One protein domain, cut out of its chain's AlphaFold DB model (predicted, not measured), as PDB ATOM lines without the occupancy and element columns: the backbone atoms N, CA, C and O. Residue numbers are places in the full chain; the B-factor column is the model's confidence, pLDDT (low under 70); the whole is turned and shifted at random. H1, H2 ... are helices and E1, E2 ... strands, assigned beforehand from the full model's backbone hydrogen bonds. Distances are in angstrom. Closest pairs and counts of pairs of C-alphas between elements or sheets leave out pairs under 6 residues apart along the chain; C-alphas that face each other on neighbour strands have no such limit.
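Overview. This is residues 27 to 117 of the 117 residues of the protein "Phosphotransferase" of Streptomyces sp. SID10244 (UniProt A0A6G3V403). Helix H1 runs through the middle of a small body, with H3 packed on it at a steep tilt and H2 on another side of it, while the four short strands form two separate antiparallel pairs over a further side of H1. One pair is E1 with E4, the other is the hairpin of E2 and E3, and a loop at residues 78 to 83 sticks out from the body. The printed part has 91 residues with four named strands and then three named helices, in the order E1, E2, E3, E4, H1, H2, H3. The class is mixed, helices and strands. The whole is compact, with a radius of gyration of the C-alphas of 13.6 A and spans of 38 by 27 by 26 A.

Along the chain. The first strand, E1, holds residues 29 to 31 and begins at C-alpha 29, at (174.655, 163.913, 104.575). E2 follows at residues 40 to 42, and E3 at residues 48 to 51, 7.8 A long from first to last C-alpha. E4 holds residues 58 to 60. H1, residues 63 to 76, is 19.9 A long and begins at C-alpha 63, at (172.209, 161.055, 95.182). H2, residues 91 to 102, is 16.6 A long. H3, residues 109 to 116, is 10.2 A long and ends at C-alpha 116, at (166.503, 152.649, 93.792).

Arrangement. E1 and E4 are antiparallel neighbours, with 130 degrees between their directions; N 31 and O 58 are 2.8 A apart and N 60 and O 29 are 2.9 A apart, both within hydrogen-bond range. The closest C-alphas of E1 and H1 are those of Cys 31 and Asp 65, 6.0 A apart. E2 and E3 form an antiparallel hairpin at 158 degrees, with N 41 and O 50 within hydrogen-bond range at 2.9 A. Both strands of this hairpin are apart from H1, H2 and H3. H1 and H3 touch, closest at the C-alphas of Gly 64 and Ala 112, 4.9 A apart, and run the same way at a steep tilt of 60 degrees. H1 and H2 are close but not clearly touching: the C-alphas of Leu 70 and Ala 91, their closest, are 6.6 A apart. These two helices run opposite ways at a shallow tilt of 29 degrees. H2 and H3 are apart. In H1, H2 and H3 every O i to N i+4 pair is within hydrogen-bond range.

Size, cuts and confidence. The two C-alphas farthest apart are those of Tyr 27 and Asp 81, at 39.4 A. The printed part has no cut, and it ends at residue 117, the chain's last residue. The link from H1 to H2, residues 77 to 90, is long, and within it residues 78 to 83 stand free. The mean pLDDT of the printed part is 91.8, and residues 78 to 83 are under 70.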
ATOM      1  N   TYR A  27     180.610 163.670  99.624       94.38
ATOM      2  CA  TYR A  27     179.835 164.263 100.701       94.38
ATOM      3  C   TYR A  27     178.902 163.225 101.326       94.38
ATOM      4  O   TYR A  27     178.167 162.536 100.620       94.38
ATOM      5  N   VAL A  28     178.892 163.170 102.659       96.69
ATOM      6  CA  VAL A  28     177.967 162.348 103.447       96.69
ATOM      7  C   VAL A  28     177.017 163.272 104.202       96.69
ATOM      8  O   VAL A  28     177.449 164.089 105.018       96.69
ATOM      9  N   GLY A  29     175.720 163.145 103.933       96.19
ATOM     10  CA  GLY A  29     174.655 163.913 104.575       96.19
ATOM     11  C   GLY A  29     173.558 163.025 105.146       96.19
ATOM     12  O   GLY A  29     173.559 161.815 104.943       96.19
ATOM     13  N   LEU A  30     172.611 163.637 105.860       98.00
ATOM     14  CA  LEU A  30     171.373 162.962 106.240       98.00
ATOM     15  C   LEU A  30     170.512 162.755 104.992       98.00
ATOM     16  O   LEU A  30     170.030 163.727 104.411       98.00
ATOM     17  N   CYS A  31     170.326 161.495 104.624       98.12
ATOM     18  CA  CYS A  31     169.381 161.044 103.618       98.12
ATOM     19  C   CYS A  31     168.070 160.672 104.310       98.12
ATOM     20  O   CYS A  31     168.058 159.966 105.323       98.12
ATOM     21  N   TRP A  32     166.967 161.165 103.764       98.38
ATOM     22  CA  TRP A  32     165.621 160.869 104.229       98.38
ATOM     23  C   TRP A  32     165.280 159.384 104.034       98.38
ATOM     24  O   TRP A  32     164.655 158.778 104.903       98.38
ATOM     25  N   GLY A  33     165.746 158.769 102.948       97.56
ATOM     26  CA  GLY A  33     165.424 157.389 102.608       97.56
ATOM     27  C   GLY A  33     164.149 157.321 101.777       97.56
ATOM     28  O   GLY A  33     164.244 157.258 100.556       97.56
ATOM     29  N   ASP A  34     162.960 157.396 102.389       97.31
ATOM     30  CA  ASP A  34     161.689 157.374 101.638       97.31
ATOM     31  C   ASP A  34     161.309 158.771 101.098       97.31
ATOM     32  O   ASP A  34     160.235 159.318 101.370       97.31
ATOM     33  N   SER A  35     162.225 159.363 100.327       97.19
ATOM     34  CA  SER A  35     162.206 160.729  99.785       97.19
ATOM     35  C   SER A  35     161.193 161.023  98.667       97.19
ATOM     36  O   SER A  35     161.471 161.764  97.719       97.19
ATOM     37  N   ARG A  36     159.984 160.473  98.768       94.12
ATOM     38  CA  ARG A  36     158.924 160.617  97.761       94.12
ATOM     39  C   ARG A  36     157.911 161.709  98.095       94.12
ATOM     40  O   ARG A  36     157.584 161.974  99.251       94.12
ATOM     41  N   MET A  37     157.319 162.294  97.051       90.56
ATOM     42  CA  MET A  37     156.365 163.407  97.177       90.56
ATOM     43  C   MET A  37     155.119 163.072  98.011       90.56
ATOM     44  O   MET A  37     154.556 163.969  98.633       90.56
ATOM     45  N   SER A  38     154.692 161.806  98.048       92.75
ATOM     46  CA  SER A  38     153.541 161.360  98.847       92.75
ATOM     47  C   SER A  38     153.792 161.368 100.357       92.75
ATOM     48  O   SER A  38     152.830 161.306 101.117       92.75
ATOM     49  N   ASN A  39     155.053 161.463 100.792       97.62
ATOM     50  CA  ASN A  39     155.421 161.577 102.204       97.62
ATOM     51  C   ASN A  39     155.656 163.033 102.633       97.62
ATOM     52  O   ASN A  39     156.203 163.293 103.703       97.62
ATOM     53  N   VAL A  40     155.248 164.000 101.811       97.19
ATOM     54  CA  VAL A  40     155.330 165.424 102.134       97.19
ATOM     55  C   VAL A  40     153.935 165.958 102.450       97.19
ATOM     56  O   VAL A  40     152.998 165.795 101.669       97.19
ATOM     57  N   LEU A  41     153.796 166.633 103.591       98.00
ATOM     58  CA  LEU A  41     152.623 167.453 103.882       98.00
ATOM     59  C   LEU A  41     152.804 168.833 103.260       98.00
ATOM     60  O   LEU A  41     153.811 169.502 103.502       98.00
ATOM     61  N   TYR A  42     151.796 169.265 102.509       97.19
ATOM     62  CA  TYR A  42     151.771 170.566 101.852       97.19
ATOM     63  C   TYR A  42     150.736 171.492 102.490       97.19
ATOM     64  O   TYR A  42     149.645 171.063 102.878       97.19
ATOM     65  N   GLY A  43     151.086 172.772 102.591       97.56
ATOM     66  CA  GLY A  43     150.194 173.836 103.022       97.56
ATOM     67  C   GLY A  43     149.189 174.231 101.938       97.56
ATOM     68  O   GLY A  43     149.158 173.681 100.835       97.56
ATOM     69  N   LYS A  44     148.350 175.226 102.243       95.75
ATOM     70  CA  LYS A  44     147.322 175.725 101.308       95.75
ATOM     71  C   LYS A  44     147.913 176.350 100.042       95.75
ATOM     72  O   LYS A  44     147.228 176.394  99.026       95.75
ATOM     73  N   GLU A  45     149.148 176.835 100.117       96.06
ATOM     74  CA  GLU A  45     149.871 177.462  99.006       96.06
ATOM     75  C   GLU A  45     150.877 176.496  98.352       96.06
ATOM     76  O   GLU A  45     151.721 176.923  97.568       96.06
ATOM     77  N   PHE A  46     150.778 175.193  98.648       90.88
ATOM     78  CA  PHE A  46     151.713 174.148  98.210       90.88
ATOM     79  C   PHE A  46     153.155 174.321  98.717       90.88
ATOM     80  O   PHE A  46     154.095 173.750  98.165       90.88
ATOM     81  N   ASP A  47     153.342 175.072  99.798       95.00
ATOM     82  CA  ASP A  47     154.578 175.096 100.568       95.00
ATOM     83  C   ASP A  47     154.768 173.782 101.343       95.00
ATOM     84  O   ASP A  47     153.808 173.161 101.800       95.00
ATOM     85  N   VAL A  48     156.017 173.334 101.476       96.31
ATOM     86  CA  VAL A  48     156.358 172.126 102.238       96.31
ATOM     87  C   VAL A  48     156.242 172.425 103.732       96.31
ATOM     88  O   VAL A  48     156.980 173.260 104.250       96.31
ATOM     89  N   VAL A  49     155.357 171.709 104.430       98.06
ATOM     90  CA  VAL A  49     155.106 171.878 105.874       98.06
ATOM     91  C   VAL A  49     155.842 170.826 106.699       98.06
ATOM     92  O   VAL A  49     156.373 171.139 107.762       98.06
ATOM     93  N   ALA A  50     155.880 169.578 106.229       98.00
ATOM     94  CA  ALA A  50     156.593 168.496 106.901       98.00
ATOM     95  C   ALA A  50     156.996 167.388 105.923       98.00
ATOM     96  O   ALA A  50     156.243 167.073 105.003       98.00
ATOM     97  N   ALA A  51     158.147 166.768 106.176       97.75
ATOM     98  CA  ALA A  51     158.520 165.474 105.611       97.75
ATOM     99  C   ALA A  51     158.209 164.382 106.643       97.75
ATOM    100  O   ALA A  51     158.574 164.516 107.816       97.75
ATOM    101  N   LEU A  52     157.501 163.343 106.221       98.38
ATOM    102  CA  LEU A  52     157.062 162.222 107.051       98.38
ATOM    103  C   LEU A  52     157.935 160.988 106.804       98.38
ATOM    104  O   LEU A  52     158.808 161.011 105.955       98.38
ATOM    105  N   ASP A  53     157.670 159.902 107.528       98.06
ATOM    106  CA  ASP A  53     158.187 158.569 107.191       98.06
ATOM    107  C   ASP A  53     159.728 158.469 107.119       98.06
ATOM    108  O   ASP A  53     160.338 158.242 106.078       98.06
ATOM    109  N   TRP A  54     160.377 158.718 108.260       98.25
ATOM    110  CA  TRP A  54     161.842 158.719 108.408       98.25
ATOM    111  C   TRP A  54     162.413 157.358 108.842       98.25
ATOM    112  O   TRP A  54     163.551 157.287 109.303       98.25
ATOM    113  N   GLU A  55     161.635 156.275 108.770       98.38
ATOM    114  CA  GLU A  55     162.019 154.982 109.361       98.38
ATOM    115  C   GLU A  55     163.238 154.322 108.695       98.38
ATOM    116  O   GLU A  55     163.936 153.536 109.335       98.38
ATOM    117  N   ILE A  56     163.532 154.698 107.447       97.56
ATOM    118  CA  ILE A  56     164.693 154.233 106.677       97.56
ATOM    119  C   ILE A  56     165.741 155.328 106.435       97.56
ATOM    120  O   ILE A  56     166.547 155.210 105.517       97.56
ATOM    121  N   ALA A  57     165.740 156.398 107.233       98.38
ATOM    122  CA  ALA A  57     166.733 157.463 107.121       98.38
ATOM    123  C   ALA A  57     168.151 156.972 107.463       98.38
ATOM    124  O   ALA A  57     168.348 156.134 108.347       98.38
ATOM    125  N   TYR A  58     169.157 157.524 106.786       98.00
ATOM    126  CA  TYR A  58     170.554 157.104 106.931       98.00
ATOM    127  C   TYR A  58     171.534 158.249 106.649       98.00
ATOM    128  O   TYR A  58     171.146 159.327 106.203       98.00
ATOM    129  N   LEU A  59     172.821 158.033 106.935       98.38
ATOM    130  CA  LEU A  59     173.896 158.938 106.519       98.38
ATOM    131  C   LEU A  59     174.543 158.396 105.241       98.38
ATOM    132  O   LEU A  59     175.038 157.271 105.251       98.38
ATOM    133  N   GLY A  60     174.550 159.174 104.158       96.62
ATOM    134  CA  GLY A  60     175.075 158.722 102.868       96.62
ATOM    135  C   GLY A  60     175.163 159.811 101.799       96.62
ATOM    136  O   GLY A  60     175.100 161.004 102.102       96.62
ATOM    137  N   ASP A  61     175.339 159.382 100.547       97.31
ATOM    138  CA  ASP A  61     175.348 160.272  99.385       97.31
ATOM    139  C   ASP A  61     173.916 160.771  99.090       97.31
ATOM    140  O   ASP A  61     173.019 159.949  98.864       97.31
ATOM    141  N   PRO A  62     173.668 162.095  99.024       97.06
ATOM    142  CA  PRO A  62     172.358 162.647  98.680       97.06
ATOM    143  C   PRO A  62     171.804 162.219  97.313       97.06
ATOM    144  O   PRO A  62     170.603 162.357  97.069       97.06
ATOM    145  N   ALA A  63     172.646 161.692  96.419       97.12
ATOM    146  CA  ALA A  63     172.209 161.055  95.182       97.12
ATOM    147  C   ALA A  63     171.186 159.933  95.436       97.12
ATOM    148  O   ALA A  63     170.304 159.745  94.600       97.12
ATOM    149  N   GLY A  64     171.259 159.238  96.580       97.25
ATOM    150  CA  GLY A  64     170.294 158.207  96.975       97.25
ATOM    151  C   GLY A  64     168.862 158.739  97.072       97.25
ATOM    152  O   GLY A  64     167.971 158.235  96.391       97.25
ATOM    153  N   ASP A  65     168.651 159.815  97.837       97.69
ATOM    154  CA  ASP A  65     167.332 160.451  97.971       97.69
ATOM    155  C   ASP A  65     166.819 161.006  96.633       97.69
ATOM    156  O   ASP A  65     165.626 160.935  96.335       97.69
ATOM    157  N   LEU A  66     167.706 161.578  95.814       97.50
ATOM    158  CA  LEU A  66     167.322 162.118  94.508       97.50
ATOM    159  C   LEU A  66     166.917 161.007  93.539       97.50
ATOM    160  O   LEU A  66     165.928 161.157  92.827       97.50
ATOM    161  N   ALA A  67     167.651 159.894  93.528       97.50
ATOM    162  CA  ALA A  67     167.311 158.740  92.711       97.50
ATOM    163  C   ALA A  67     165.970 158.137  93.135       97.50
ATOM    164  O   ALA A  67     165.135 157.881  92.273       97.50
ATOM    165  N   TRP A  68     165.717 157.981  94.436       97.44
ATOM    166  CA  TRP A  68     164.442 157.453  94.922       97.44
ATOM    167  C   TRP A  68     163.253 158.362  94.577       97.44
ATOM    168  O   TRP A  68     162.222 157.891  94.085       97.44
ATOM    169  N   MET A  69     163.407 159.680  94.723       95.62
ATOM    170  CA  MET A  69     162.389 160.651  94.305       95.62
ATOM    171  C   MET A  69     162.078 160.549  92.799       95.62
ATOM    172  O   MET A  69     160.914 160.557  92.403       95.62
ATOM    173  N   LEU A  70     163.105 160.434  91.950       94.12
ATOM    174  CA  LEU A  70     162.936 160.330  90.496       94.12
ATOM    175  C   LEU A  70     162.352 158.979  90.066       94.12
ATOM    176  O   LEU A  70     161.501 158.932  89.178       94.12
ATOM    177  N   THR A  71     162.770 157.884  90.702       93.69
ATOM    178  CA  THR A  71     162.222 156.549  90.448       93.69
ATOM    179  C   THR A  71     160.745 156.487  90.830       93.69
ATOM    180  O   THR A  71     159.935 155.984  90.053       93.69
ATOM    181  N   THR A  72     160.358 157.042  91.979       91.62
ATOM    182  CA  THR A  72     158.949 157.059  92.406       91.62
ATOM    183  C   THR A  72     158.070 157.941  91.511       91.62
ATOM    184  O   THR A  72     156.944 157.536  91.202       91.62
ATOM    185  N   ASP A  73     158.578 159.077  91.015       87.50
ATOM    186  CA  ASP A  73     157.912 159.868  89.963       87.50
ATOM    187  C   ASP A  73     157.727 159.042  88.677       87.50
ATOM    188  O   ASP A  73     156.621 158.964  88.135       87.50
ATOM    189  N   TRP A  74     158.774 158.339  88.226       85.56
ATOM    190  CA  TRP A  74     158.726 157.510  87.020       85.56
ATOM    191  C   TRP A  74     157.739 156.343  87.133       85.56
ATOM    192  O   TRP A  74     156.925 156.167  86.229       85.56
ATOM    193  N   ILE A  75     157.753 155.587  88.238       85.38
ATOM    194  CA  ILE A  75     156.835 154.455  88.482       85.38
ATOM    195  C   ILE A  75     155.378 154.925  88.555       85.38
ATOM    196  O   ILE A  75     154.471 154.190  88.166       85.38
ATOM    197  N   SER A  76     155.143 156.154  89.019       78.56
ATOM    198  CA  SER A  76     153.797 156.734  89.111       78.56
ATOM    199  C   SER A  76     153.296 157.325  87.784       78.56
ATOM    200  O   SER A  76     152.099 157.563  87.631       78.56
ATOM    201  N   SER A  77     154.190 157.533  86.810       71.81
ATOM    202  CA  SER A  77     153.917 158.183  85.520       71.81
ATOM    203  C   SER A  77     153.498 157.296  84.314       71.81
ATOM    204  O   SER A  77     153.159 157.879  83.284       71.81
ATOM    205  N   PRO A  78     153.487 155.940  84.316       59.03
ATOM    206  CA  PRO A  78     153.329 155.154  83.085       59.03
ATOM    207  C   PRO A  78     151.874 154.812  82.723       59.03
ATOM    208  O   PRO A  78     151.641 154.000  81.825       59.03
ATOM    209  N   PHE A  79     150.873 155.394  83.382       58.38
ATOM    210  CA  PHE A  79     149.489 155.164  82.975       58.38
ATOM    211  C   PHE A  79     149.186 155.949  81.683       58.38
ATOM    212  O   PHE A  79     149.535 157.126  81.615       58.38
ATOM    213  N   PRO A  80     148.529 155.345  80.670       56.53
ATOM    214  CA  PRO A  80     148.306 155.948  79.345       56.53
ATOM    215  C   PRO A  80     147.663 157.349  79.338       56.53
ATOM    216  O   PRO A  80     147.809 158.071  78.355       56.53
ATOM    217  N   ASP A  81     147.023 157.747  80.443       59.12
ATOM    218  CA  ASP A  81     146.378 159.054  80.639       59.12
ATOM    219  C   ASP A  81     147.140 160.006  81.594       59.12
ATOM    220  O   ASP A  81     146.622 161.056  81.964       59.12
ATOM    221  N   HIS A  82     148.358 159.656  82.027       58.66
ATOM    222  CA  HIS A  82     149.134 160.383  83.048       58.66
ATOM    223  C   HIS A  82     150.407 161.005  82.462       58.66
ATOM    224  O   HIS A  82     151.513 160.812  82.966       58.66
ATOM    225  N   ALA A  83     150.258 161.789  81.390       64.44
ATOM    226  CA  ALA A  83     151.323 162.705  80.988       64.44
ATOM    227  C   ALA A  83     151.746 163.556  82.198       64.44
ATOM    228  O   ALA A  83     150.892 164.020  82.957       64.44
ATOM    229  N   ARG A  84     153.062 163.760  82.368       70.06
ATOM    230  CA  ARG A  84     153.611 164.628  83.421       70.06
ATOM    231  C   ARG A  84     152.833 165.942  83.421       70.06
ATOM    232  O   ARG A  84     152.704 166.579  82.372       70.06
ATOM    233  N   ALA A  85     152.277 166.307  84.577       73.88
ATOM    234  CA  ALA A  85     151.434 167.489  84.683       73.88
ATOM    235  C   ALA A  85     152.192 168.733  84.173       73.88
ATOM    236  O   ALA A  85     153.405 168.850  84.392       73.88
ATOM    237  N   PRO A  86     151.523 169.673  83.482       80.44
ATOM    238  CA  PRO A  86     152.164 170.913  83.067       80.44
ATOM    239  C   PRO A  86     152.837 171.610  84.257       80.44
ATOM    240  O   PRO A  86     152.205 171.843  85.284       80.44
ATOM    241  N   GLY A  87     154.122 171.940  84.111       83.81
ATOM    242  CA  GLY A  87     154.925 172.553  85.172       83.81
ATOM    243  C   GLY A  87     155.736 171.573  86.030       83.81
ATOM    244  O   GLY A  87     156.551 172.035  86.828       83.81
ATOM    245  N   THR A  88     155.591 170.253  85.856       85.50
ATOM    246  CA  THR A  88     156.460 169.280  86.536       85.50
ATOM    247  C   THR A  88     157.881 169.326  85.939       85.50
ATOM    248  O   THR A  88     158.038 169.133  84.728       85.50
ATOM    249  N   PRO A  89     158.941 169.529  86.747       89.81
ATOM    250  CA  PRO A  89     160.321 169.650  86.265       89.81
ATOM    251  C   PRO A  89     160.904 168.298  85.864       89.81
ATOM    252  O   PRO A  89     160.715 167.313  86.575       89.81
ATOM    253  N   SER A  90     161.586 168.222  84.723       90.62
ATOM    254  CA  SER A  90     162.274 167.010  84.271       90.62
ATOM    255  C   SER A  90     163.284 166.505  85.310       90.62
ATOM    256  O   SER A  90     163.673 167.227  86.236       90.62
ATOM    257  N   ALA A  91     163.742 165.261  85.146       91.88
ATOM    258  CA  ALA A  91     164.803 164.720  85.989       91.88
ATOM    259  C   ALA A  91     166.049 165.623  85.966       91.88
ATOM    260  O   ALA A  91     166.582 165.974  87.014       91.88
ATOM    261  N   GLU A  92     166.460 166.082  84.783       94.62
ATOM    262  CA  GLU A  92     167.610 166.975  84.625       94.62
ATOM    263  C   GLU A  92     167.376 168.348  85.273       94.62
ATOM    264  O   GLU A  92     168.226 168.815  86.027       94.62
ATOM    265  N   GLU A  93     166.198 168.955  85.087       95.88
ATOM    266  CA  GLU A  93     165.849 170.235  85.724       95.88
ATOM    267  C   GLU A  93     165.862 170.137  87.256       95.88
ATOM    268  O   GLU A  93     166.291 171.071  87.946       95.88
ATOM    269  N   THR A  94     165.416 169.000  87.792       95.00
ATOM    270  CA  THR A  94     165.414 168.698  89.226       95.00
ATOM    271  C   THR A  94     166.836 168.554  89.764       95.00
ATOM    272  O   THR A  94     167.189 169.219  90.742       95.00
ATOM    273  N   LEU A  95     167.676 167.755  89.098       96.81
ATOM    274  CA  LEU A  95     169.079 167.573  89.477       96.81
ATOM    275  C   LEU A  95     169.844 168.897  89.400       96.81
ATOM    276  O   LEU A  95     170.534 169.269  90.344       96.81
ATOM    277  N   ASP A  96     169.663 169.671  88.335       97.69
ATOM    278  CA  ASP A  96     170.315 170.968  88.172       97.69
ATOM    279  C   ASP A  96     169.878 171.988  89.222       97.69
ATOM    280  O   ASP A  96     170.693 172.774  89.720       97.69
ATOM    281  N   ARG A  97     168.596 171.987  89.600       97.19
ATOM    282  CA  ARG A  97     168.114 172.813  90.709       97.19
ATOM    283  C   ARG A  97     168.792 172.426  92.019       97.19
ATOM    284  O   ARG A  97     169.154 173.331  92.774       97.19
ATOM    285  N   TYR A  98     168.979 171.131  92.273       97.00
ATOM    286  CA  TYR A  98     169.692 170.646  93.450       97.00
ATOM    287  C   TYR A  98     171.160 171.091  93.431       97.00
ATOM    288  O   TYR A  98     171.589 171.774  94.361       97.00
ATOM    289  N   ARG A  99     171.888 170.840  92.331       97.19
ATOM    290  CA  ARG A  99     173.291 171.262  92.143       97.19
ATOM    291  C   ARG A  99     173.481 172.756  92.398       97.19
ATOM    292  O   ARG A  99     174.371 173.152  93.141       97.19
ATOM    293  N   ARG A 100     172.610 173.610  91.842       98.12
ATOM    294  CA  ARG A 100     172.682 175.071  92.046       98.12
ATOM    295  C   ARG A 100     172.453 175.501  93.496       98.12
ATOM    296  O   ARG A 100     172.949 176.550  93.893       98.12
ATOM    297  N   ARG A 101     171.655 174.755  94.263       97.69
ATOM    298  CA  ARG A 101     171.318 175.088  95.657       97.69
ATOM    299  C   ARG A 101     172.359 174.590  96.651       97.69
ATOM    300  O   ARG A 101     172.530 175.234  97.680       97.69
ATOM    301  N   THR A 102     173.018 173.473  96.359       96.12
ATOM    302  CA  THR A 102     173.934 172.803  97.295       96.12
ATOM    303  C   THR A 102     175.404 172.914  96.899       96.12
ATOM    304  O   THR A 102     176.268 172.772  97.754       96.12
ATOM    305  N   GLY A 103     175.704 173.163  95.622       95.94
ATOM    306  CA  GLY A 103     177.059 173.090  95.069       95.94
ATOM    307  C   GLY A 103     177.560 171.661  94.827       95.94
ATOM    308  O   GLY A 103     178.676 171.495  94.341       95.94
ATOM    309  N   LEU A 104     176.757 170.635  95.133       94.75
ATOM    310  CA  LEU A 104     177.133 169.231  94.954       94.75
ATOM    311  C   LEU A 104     177.097 168.836  93.474       94.75
ATOM    312  O   LEU A 104     176.234 169.288  92.724       94.75
ATOM    313  N   ARG A 105     178.024 167.967  93.058       91.31
ATOM    314  CA  ARG A 105     178.175 167.534  91.658       91.31
ATOM    315  C   ARG A 105     177.180 166.442  91.252       91.31
ATOM    316  O   ARG A 105     176.667 166.468  90.130       91.31
ATOM    317  N   LEU A 106     176.834 165.559  92.196       93.25
ATOM    318  CA  LEU A 106     175.982 164.378  91.992       93.25
ATOM    319  C   LEU A 106     176.564 163.404  90.948       93.25
ATOM    320  O   LEU A 106     175.869 162.978  90.026       93.25
ATOM    321  N   ASP A 107     177.850 163.066  91.066       92.31
ATOM    322  CA  ASP A 107     178.553 162.229  90.080       92.31
ATOM    323  C   ASP A 107     178.094 160.748  90.106       92.31
ATOM    324  O   ASP A 107     178.254 160.026  89.121       92.31
ATOM    325  N   HIS A 108     177.443 160.296  91.186       95.50
ATOM    326  CA  HIS A 108     177.081 158.887  91.408       95.50
ATOM    327  C   HIS A 108     175.597 158.555  91.170       95.50
ATOM    328  O   HIS A 108     175.108 157.506  91.594       95.50
ATOM    329  N   MET A 109     174.872 159.394  90.419       96.69
ATOM    330  CA  MET A 109     173.439 159.187  90.139       96.69
ATOM    331  C   MET A 109     173.120 157.836  89.487       96.69
ATOM    332  O   MET A 109     172.050 157.288  89.727       96.69
ATOM    333  N   ARG A 110     174.018 157.267  88.667       96.62
ATOM    334  CA  ARG A 110     173.783 155.936  88.078       96.62
ATOM    335  C   ARG A 110     173.752 154.846  89.146       96.62
ATOM    336  O   ARG A 110     172.866 154.001  89.100       96.62
ATOM    337  N   PHE A 111     174.689 154.884  90.092       97.75
ATOM    338  CA  PHE A 111     174.703 153.938  91.205       97.75
ATOM    339  C   PHE A 111     173.426 154.067  92.033       97.75
ATOM    340  O   PHE A 111     172.759 153.073  92.314       97.75
ATOM    341  N   ALA A 112     173.039 155.305  92.342       97.38
ATOM    342  CA  ALA A 112     171.827 155.590  93.093       97.38
ATOM    343  C   ALA A 112     170.552 155.117  92.368       97.38
ATOM    344  O   ALA A 112     169.697 154.501  92.993       97.38
ATOM    345  N   HIS A 113     170.438 155.310  91.048       96.69
ATOM    346  CA  HIS A 113     169.293 154.807  90.277       96.69
ATOM    347  C   HIS A 113     169.216 153.278  90.245       96.69
ATOM    348  O   HIS A 113     168.121 152.746  90.373       96.69
ATOM    349  N   VAL A 114     170.344 152.572  90.096       96.75
ATOM    350  CA  VAL A 114     170.354 151.096  90.153       96.75
ATOM    351  C   VAL A 114     169.978 150.601  91.551       96.75
ATOM    352  O   VAL A 114     169.306 149.589  91.670       96.75
ATOM    353  N   THR A 115     170.366 151.329  92.600       95.44
ATOM    354  CA  THR A 115     169.985 151.009  93.987       95.44
ATOM    355  C   THR A 115     168.489 151.240  94.246       95.44
ATOM    356  O   THR A 115     167.889 150.538  95.050       95.44
ATOM    357  N   ALA A 116     167.893 152.238  93.590       92.81
ATOM    358  CA  ALA A 116     166.503 152.649  93.792       92.81
ATOM    359  C   ALA A 116     165.472 151.852  92.969       92.81
ATOM    360  O   ALA A 116     164.278 151.982  93.239       92.81
ATOM    361  N   ALA A 117     165.903 151.120  91.939       81.12
ATOM    362  CA  ALA A 117     165.041 150.391  91.001       81.12
ATOM    363  C   ALA A 117     164.766 148.951  91.458       81.12
ATOM    364  O   ALA A 117     163.619 148.492  91.249       81.12
TER     365      ALA A 117